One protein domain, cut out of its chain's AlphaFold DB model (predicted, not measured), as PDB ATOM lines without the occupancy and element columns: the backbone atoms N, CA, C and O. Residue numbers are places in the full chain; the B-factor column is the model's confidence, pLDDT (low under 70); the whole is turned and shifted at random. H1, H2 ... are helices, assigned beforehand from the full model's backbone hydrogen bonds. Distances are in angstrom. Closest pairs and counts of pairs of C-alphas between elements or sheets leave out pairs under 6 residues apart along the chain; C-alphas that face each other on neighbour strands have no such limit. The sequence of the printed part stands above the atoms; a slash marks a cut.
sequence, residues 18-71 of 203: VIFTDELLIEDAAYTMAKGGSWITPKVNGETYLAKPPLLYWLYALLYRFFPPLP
ATOM      1  N   VAL A  18     145.754 130.360 137.865       74.06
ATOM      2  CA  VAL A  18     145.096 130.879 139.063       74.06
ATOM      3  C   VAL A  18     143.647 131.192 138.716       74.06
ATOM      4  O   VAL A  18     143.373 131.873 137.731       74.06
ATOM      5  N   ILE A  19     142.722 130.658 139.509       71.38
ATOM      6  CA  ILE A  19     141.278 130.795 139.264       71.38
ATOM      7  C   ILE A  19     140.697 131.955 140.087       71.38
ATOM      8  O   ILE A  19     139.767 132.614 139.634       71.38
ATOM      9  N   PHE A  20     141.260 132.225 141.272       70.81
ATOM     10  CA  PHE A  20     140.840 133.305 142.166       70.81
ATOM     11  C   PHE A  20     142.000 134.209 142.552       70.81
ATOM     12  O   PHE A  20     143.078 133.733 142.892       70.81
ATOM     13  N   THR A  21     141.736 135.510 142.624       76.62
ATOM     14  CA  THR A  21     142.694 136.499 143.132       76.62
ATOM     15  C   THR A  21     143.078 136.231 144.590       76.62
ATOM     16  O   THR A  21     144.236 136.415 144.955       76.62
ATOM     17  N   ASP A  22     142.147 135.709 145.400       79.44
ATOM     18  CA  ASP A  22     142.388 135.336 146.802       79.44
ATOM     19  C   ASP A  22     143.539 134.327 146.965       79.44
ATOM     20  O   ASP A  22     144.258 134.379 147.960       79.44
ATOM     21  N   GLU A  23     143.765 133.450 145.980       84.88
ATOM     22  CA  GLU A  23     144.862 132.473 145.998       84.88
ATOM     23  C   GLU A  23     146.233 133.167 146.012       84.88
ATOM     24  O   GLU A  23     147.128 132.739 146.739       84.88
ATOM     25  N   LEU A  24     146.372 134.281 145.284       87.62
ATOM     26  CA  LEU A  24     147.597 135.085 145.259       87.62
ATOM     27  C   LEU A  24     147.782 135.887 146.547       87.62
ATOM     28  O   LEU A  24     148.895 135.982 147.052       87.62
ATOM     29  N   LEU A  25     146.693 136.426 147.105       88.94
ATOM     30  CA  LEU A  25     146.743 137.158 148.374       88.94
ATOM     31  C   LEU A  25     147.184 136.241 149.523       88.94
ATOM     32  O   LEU A  25     147.987 136.639 150.366       88.94
ATOM     33  N   ILE A  26     146.672 135.005 149.554       89.31
ATOM     34  CA  ILE A  26     147.069 133.990 150.538       89.31
ATOM     35  C   ILE A  26     148.533 133.607 150.359       89.31
ATOM     36  O   ILE A  26     149.254 133.519 151.354       89.31
ATOM     37  N   GLU A  27     148.964 133.391 149.117       90.81
ATOM     38  CA  GLU A  27     150.346 133.042 148.803       90.81
ATOM     39  C   GLU A  27     151.325 134.118 149.276       90.81
ATOM     40  O   GLU A  27     152.253 133.802 150.017       90.81
ATOM     41  N   ASP A  28     151.101 135.376 148.899       90.56
ATOM     42  CA  ASP A  28     152.022 136.473 149.196       90.56
ATOM     43  C   ASP A  28     152.111 136.769 150.703       90.56
ATOM     44  O   ASP A  28     153.205 136.871 151.271       90.56
ATOM     45  N   ALA A  29     150.961 136.782 151.390       91.19
ATOM     46  CA  ALA A  29     150.907 136.928 152.842       91.19
ATOM     47  C   ALA A  29     151.682 135.815 153.556       91.19
ATOM     48  O   ALA A  29     152.534 136.080 154.411       91.19
ATOM     49  N   ALA A  30     151.414 134.562 153.193       91.62
ATOM     50  CA  ALA A  30     152.063 133.408 153.798       91.62
ATOM     51  C   ALA A  30     153.562 133.347 153.472       91.62
ATOM     52  O   ALA A  30     154.369 132.977 154.329       91.62
ATOM     53  N   TYR A  31     153.959 133.723 152.257       91.62
ATOM     54  CA  TYR A  31     155.357 133.762 151.844       91.62
ATOM     55  C   TYR A  31     156.139 134.820 152.628       91.62
ATOM     56  O   TYR A  31     157.213 134.529 153.162       91.62
ATOM     57  N   THR A  32     155.568 136.015 152.793       91.12
ATOM     58  CA  THR A  32     156.168 137.085 153.598       91.12
ATOM     59  C   THR A  32     156.326 136.662 155.062       91.12
ATOM     60  O   THR A  32     157.393 136.856 155.646       91.12
ATOM     61  N   MET A  33     155.322 136.000 155.651       91.25
ATOM     62  CA  MET A  33     155.420 135.416 156.999       91.25
ATOM     63  C   MET A  33     156.529 134.358 157.106       91.25
ATOM     64  O   MET A  33     157.273 134.317 158.091       91.25
ATOM     65  N   ALA A  34     156.668 133.499 156.094       92.31
ATOM     66  CA  ALA A  34     157.680 132.448 156.069       92.31
ATOM     67  C   ALA A  34     159.111 133.002 155.973       92.31
ATOM     68  O   ALA A  34     160.024 132.424 156.564       92.31
ATOM     69  N   LYS A  35     159.312 134.127 155.272       90.62
ATOM     70  CA  LYS A  35     160.619 134.775 155.051       90.62
ATOM     71  C   LYS A  35     161.052 135.751 156.154       90.62
ATOM     72  O   LYS A  35     161.986 136.518 155.949       90.62
ATOM     73  N   GLY A  36     160.425 135.687 157.328       83.50
ATOM     74  CA  GLY A  36     160.794 136.506 158.491       83.50
ATOM     75  C   GLY A  36     159.909 137.734 158.706       83.50
ATOM     76  O   GLY A  36     160.231 138.577 159.540       83.50
ATOM     77  N   GLY A  37     158.789 137.842 157.985       84.69
ATOM     78  CA  GLY A  37     157.740 138.810 158.279       84.69
ATOM     79  C   GLY A  37     156.991 138.506 159.581       84.69
ATOM     80  O   GLY A  37     157.138 137.447 160.193       84.69
ATOM     81  N   SER A  38     156.150 139.453 159.998       84.81
ATOM     82  CA  SER A  38     155.303 139.304 161.184       84.81
ATOM     83  C   SER A  38     154.248 138.216 160.984       84.81
ATOM     84  O   SER A  38     153.526 138.223 159.992       84.81
ATOM     85  N   TRP A  39     154.124 137.314 161.959       83.69
ATOM     86  CA  TRP A  39     153.108 136.252 161.970       83.69
ATOM     87  C   TRP A  39     151.744 136.754 162.453       83.69
ATOM     88  O   TRP A  39     150.729 136.112 162.205       83.69
ATOM     89  N   ILE A  40     151.718 137.907 163.117       83.50
ATOM     90  CA  ILE A  40     150.497 138.522 163.648       83.50
ATOM     91  C   ILE A  40     149.894 139.473 162.611       83.50
ATOM     92  O   ILE A  40     148.680 139.541 162.451       83.50
ATOM     93  N   THR A  41     150.749 140.192 161.878       85.69
ATOM     94  CA  THR A  41     150.346 141.211 160.904       85.69
ATOM     95  C   THR A  41     150.737 140.788 159.483       85.69
ATOM     96  O   THR A  41     151.838 141.120 159.034       85.69
ATOM     97  N   PRO A  42     149.852 140.054 158.767       85.81
ATOM     98  CA  PRO A  42     150.060 139.705 157.368       85.81
ATOM     99  C   PRO A  42     150.377 140.936 156.532       85.81
ATOM    100  O   PRO A  42     149.781 141.998 156.726       85.81
ATOM    101  N   LYS A  43     151.284 140.770 155.571       87.19
ATOM    102  CA  LYS A  43     151.571 141.787 154.565       87.19
ATOM    103  C   LYS A  43     151.329 141.227 153.178       87.19
ATOM    104  O   LYS A  43     151.788 140.129 152.895       87.19
ATOM    105  N   VAL A  44     150.641 141.991 152.343       86.38
ATOM    106  CA  VAL A  44     150.439 141.697 150.925       86.38
ATOM    107  C   VAL A  44     150.955 142.889 150.133       86.38
ATOM    108  O   VAL A  44     150.619 144.027 150.450       86.38
ATOM    109  N   ASN A  45     151.806 142.651 149.139       86.19
ATOM    110  CA  ASN A  45     152.502 143.679 148.362       86.19
ATOM    111  C   ASN A  45     153.235 144.712 149.246       86.19
ATOM    112  O   ASN A  45     153.343 145.883 148.898       86.19
ATOM    113  N   GLY A  46     153.721 144.286 150.416       82.50
ATOM    114  CA  GLY A  46     154.399 145.149 151.391       82.50
ATOM    115  C   GLY A  46     153.475 145.929 152.336       82.50
ATOM    116  O   GLY A  46     153.956 146.427 153.358       82.50
ATOM    117  N   GLU A  47     152.169 145.971 152.075       87.12
ATOM    118  CA  GLU A  47     151.176 146.649 152.912       87.12
ATOM    119  C   GLU A  47     150.509 145.699 153.907       87.12
ATOM    120  O   GLU A  47     150.323 144.514 153.642       87.12
ATOM    121  N   THR A  48     150.129 146.216 155.075       86.75
ATOM    122  CA  THR A  48     149.474 145.418 156.120       86.75
ATOM    123  C   THR A  48     148.067 145.008 155.685       86.75
ATOM    124  O   THR A  48     147.224 145.862 155.424       86.75
ATOM    125  N   TYR A  49     147.782 143.706 155.667       83.44
ATOM    126  CA  TYR A  49     146.513 143.150 155.199       83.44
ATOM    127  C   TYR A  49     145.794 142.394 156.322       83.44
ATOM    128  O   TYR A  49     145.997 141.200 156.519       83.44
ATOM    129  N   LEU A  50     144.931 143.094 157.066       81.31
ATOM    130  CA  LEU A  50     144.176 142.548 158.210       81.31
ATOM    131  C   LEU A  50     142.714 142.211 157.877       81.31
ATOM    132  O   LEU A  50     141.881 142.063 158.768       81.31
ATOM    133  N   ALA A  51     142.378 142.085 156.593       74.81
ATOM    134  CA  ALA A  51     141.003 141.826 156.168       74.81
ATOM    135  C   ALA A  51     140.542 140.382 156.436       74.81
ATOM    136  O   ALA A  51     139.337 140.108 156.437       74.81
ATOM    137  N   LYS A  52     141.479 139.442 156.625       77.31
ATOM    138  CA  LYS A  52     141.187 138.023 156.853       77.31
ATOM    139  C   LYS A  52     141.942 137.487 158.072       77.31
ATOM    140  O   LYS A  52     143.066 137.918 158.328       77.31
ATOM    141  N   PRO A  53     141.347 136.529 158.799       78.06
ATOM    142  CA  PRO A  53     141.999 135.890 159.933       78.06
ATOM    143  C   PRO A  53     143.270 135.091 159.563       78.06
ATOM    144  O   PRO A  53     143.389 134.612 158.432       78.06
ATOM    145  N   PRO A  54     144.203 134.885 160.512       81.56
ATOM    146  CA  PRO A  54     145.562 134.446 160.198       81.56
ATOM    147  C   PRO A  54     145.742 132.933 160.007       81.56
ATOM    148  O   PRO A  54     146.774 132.518 159.482       81.56
ATOM    149  N   LEU A  55     144.769 132.097 160.398       85.56
ATOM    150  CA  LEU A  55     144.936 130.636 160.447       85.56
ATOM    151  C   LEU A  55     145.446 130.055 159.125       85.56
ATOM    152  O   LEU A  55     146.403 129.279 159.106       85.56
ATOM    153  N   LEU A  56     144.803 130.422 158.016       88.44
ATOM    154  CA  LEU A  56     145.170 129.885 156.713       88.44
ATOM    155  C   LEU A  56     146.570 130.353 156.299       88.44
ATOM    156  O   LEU A  56     147.355 129.550 155.799       88.44
ATOM    157  N   TYR A  57     146.914 131.614 156.577       89.81
ATOM    158  CA  TYR A  57     148.246 132.151 156.303       89.81
ATOM    159  C   TYR A  57     149.324 131.405 157.083       89.81
ATOM    160  O   TYR A  57     150.341 131.054 156.497       89.81
ATOM    161  N   TRP A  58     149.092 131.071 158.356       90.12
ATOM    162  CA  TRP A  58     150.036 130.277 159.147       90.12
ATOM    163  C   TRP A  58     150.253 128.880 158.573       90.12
ATOM    164  O   TRP A  58     151.393 128.427 158.471       90.12
ATOM    165  N   LEU A  59     149.177 128.204 158.159       90.88
ATOM    166  CA  LEU A  59     149.271 126.876 157.554       90.88
ATOM    167  C   LEU A  59     150.112 126.903 156.271       90.88
ATOM    168  O   LEU A  59     150.975 126.044 156.077       90.88
ATOM    169  N   TYR A  60     149.909 127.894 155.400       92.31
ATOM    170  CA  TYR A  60     150.731 128.052 154.197       92.31
ATOM    171  C   TYR A  60     152.155 128.522 154.513       92.31
ATOM    172  O   TYR A  60     153.101 127.999 153.930       92.31
ATOM    173  N   ALA A  61     152.338 129.427 155.475       91.25
ATOM    174  CA  ALA A  61     153.650 129.932 155.870       91.25
ATOM    175  C   ALA A  61     154.551 128.803 156.387       91.25
ATOM    176  O   ALA A  61     155.743 128.773 156.084       91.25
ATOM    177  N   LEU A  62     153.986 127.829 157.110       91.19
ATOM    178  CA  LEU A  62     154.708 126.628 157.533       91.19
ATOM    179  C   LEU A  62     155.216 125.806 156.344       91.19
ATOM    180  O   LEU A  62     156.358 125.358 156.374       91.19
ATOM    181  N   LEU A  63     154.417 125.636 155.288       92.44
ATOM    182  CA  LEU A  63     154.867 124.944 154.077       92.44
ATOM    183  C   LEU A  63     155.925 125.751 153.325       92.44
ATOM    184  O   LEU A  63     156.913 125.179 152.869       92.44
ATOM    185  N   TYR A  64     155.756 127.071 153.242       92.50
ATOM    186  CA  TYR A  64     156.675 127.947 152.517       92.50
ATOM    187  C   TYR A  64     158.038 128.140 153.186       92.50
ATOM    188  O   TYR A  64     158.974 128.635 152.556       92.50
ATOM    189  N   ARG A  65     158.202 127.685 154.434       91.38
ATOM    190  CA  ARG A  65     159.529 127.533 155.049       91.38
ATOM    191  C   ARG A  65     160.359 126.429 154.393       91.38
ATOM    192  O   ARG A  65     161.580 126.542 154.370       91.38
ATOM    193  N   PHE A  66     159.711 125.387 153.872       91.44
ATOM    194  CA  PHE A  66     160.379 124.203 153.318       91.44
ATOM    195  C   PHE A  66     160.275 124.111 151.793       91.44
ATOM    196  O   PHE A  66     161.166 123.558 151.153       91.44
ATOM    197  N   PHE A  67     159.209 124.658 151.204       90.62
ATOM    198  CA  PHE A  67     158.920 124.565 149.775       90.62
ATOM    199  C   PHE A  67     158.689 125.951 149.158       90.62
ATOM    200  O   PHE A  67     158.092 126.812 149.796       90.62
ATOM    201  N   PRO A  68     159.095 126.193 147.901       87.50
ATOM    202  CA  PRO A  68     158.711 127.410 147.192       87.50
ATOM    203  C   PRO A  68     157.200 127.425 146.862       87.50
ATOM    204  O   PRO A  68     156.548 126.374 146.921       87.50
ATOM    205  N   PRO A  69     156.628 128.587 146.480       85.44
ATOM    206  CA  PRO A  69     155.225 128.727 146.078       85.44
ATOM    207  C   PRO A  69     154.924 128.038 144.734       85.44
ATOM    208  O   PRO A  69     154.744 128.648 143.682       85.44
ATOM    209  N   LEU A  70     154.885 126.708 144.759       88.25
ATOM    210  CA  LEU A  70     154.527 125.879 143.612       88.25
ATOM    211  C   LEU A  70     152.997 125.812 143.459       88.25
ATOM    212  O   LEU A  70     152.289 125.793 144.470       88.25
ATOM    213  N   PRO A  71     152.458 125.678 142.229       84.12
ATOM    214  CA  PRO A  71     151.015 125.538 141.983       84.12
ATOM    215  C   PRO A  71     150.333 124.457 142.829       84.12
ATOM    216  O   PRO A  71     149.233 124.653 143.333       84.12
TER     217      PRO A  71
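What this domain is: This is residues 18 to 71 of the 203 residues of a protein of Nitrospirae bacterium RIFCSPHIGHO2_02_FULL_40_19 (UniProt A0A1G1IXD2). Two helices, the longer H1 and the shorter H2, cross steeply, and the long loop between them, residues 35 to 54, arches out from the end of H1, with its turn near residue 46 away from H2, and then comes round to H2's side of H1, where H2 begins. After H2 the final stretch, residues 65 to 71, folds back toward the first printed residues. The printed part has 54 residues with two named helices, H1 then H2, and no named strand; the class is all helix, though under half of the residues, 24, are in named elements. It is compact, with a radius of gyration of the C-alphas of 10.0 A and spans of 25 by 24 by 19 A.

Where its parts are: H1, residues 21 to 34, begins at C-alpha 21 (142.694, 136.499, 143.132) and is 20.2 A long from first to last C-alpha. Residues 43 to 44 pair with residues 47 to 48, antiparallel. H2, residues 55 to 64, is 14.4 A long and ends at C-alpha 64 (156.675, 127.947, 152.517).

How they stand to each other: H1 and H2 touch; their closest C-alphas, those of Ala 30 and Ala 61, are 4.3 A apart. They run the same way at a steep tilt of 64 degrees. Every O i to N i+4 pair is within hydrogen-bond range in H1, and 5 of 6 in H2.

The domain as a whole: The C-alphas of Ile 19 and Gly 36, the two farthest apart, are 28.0 A apart. The printed part has no cut. The link from H1 to H2, 20 residues, is long. No printed residue is under 70 in pLDDT.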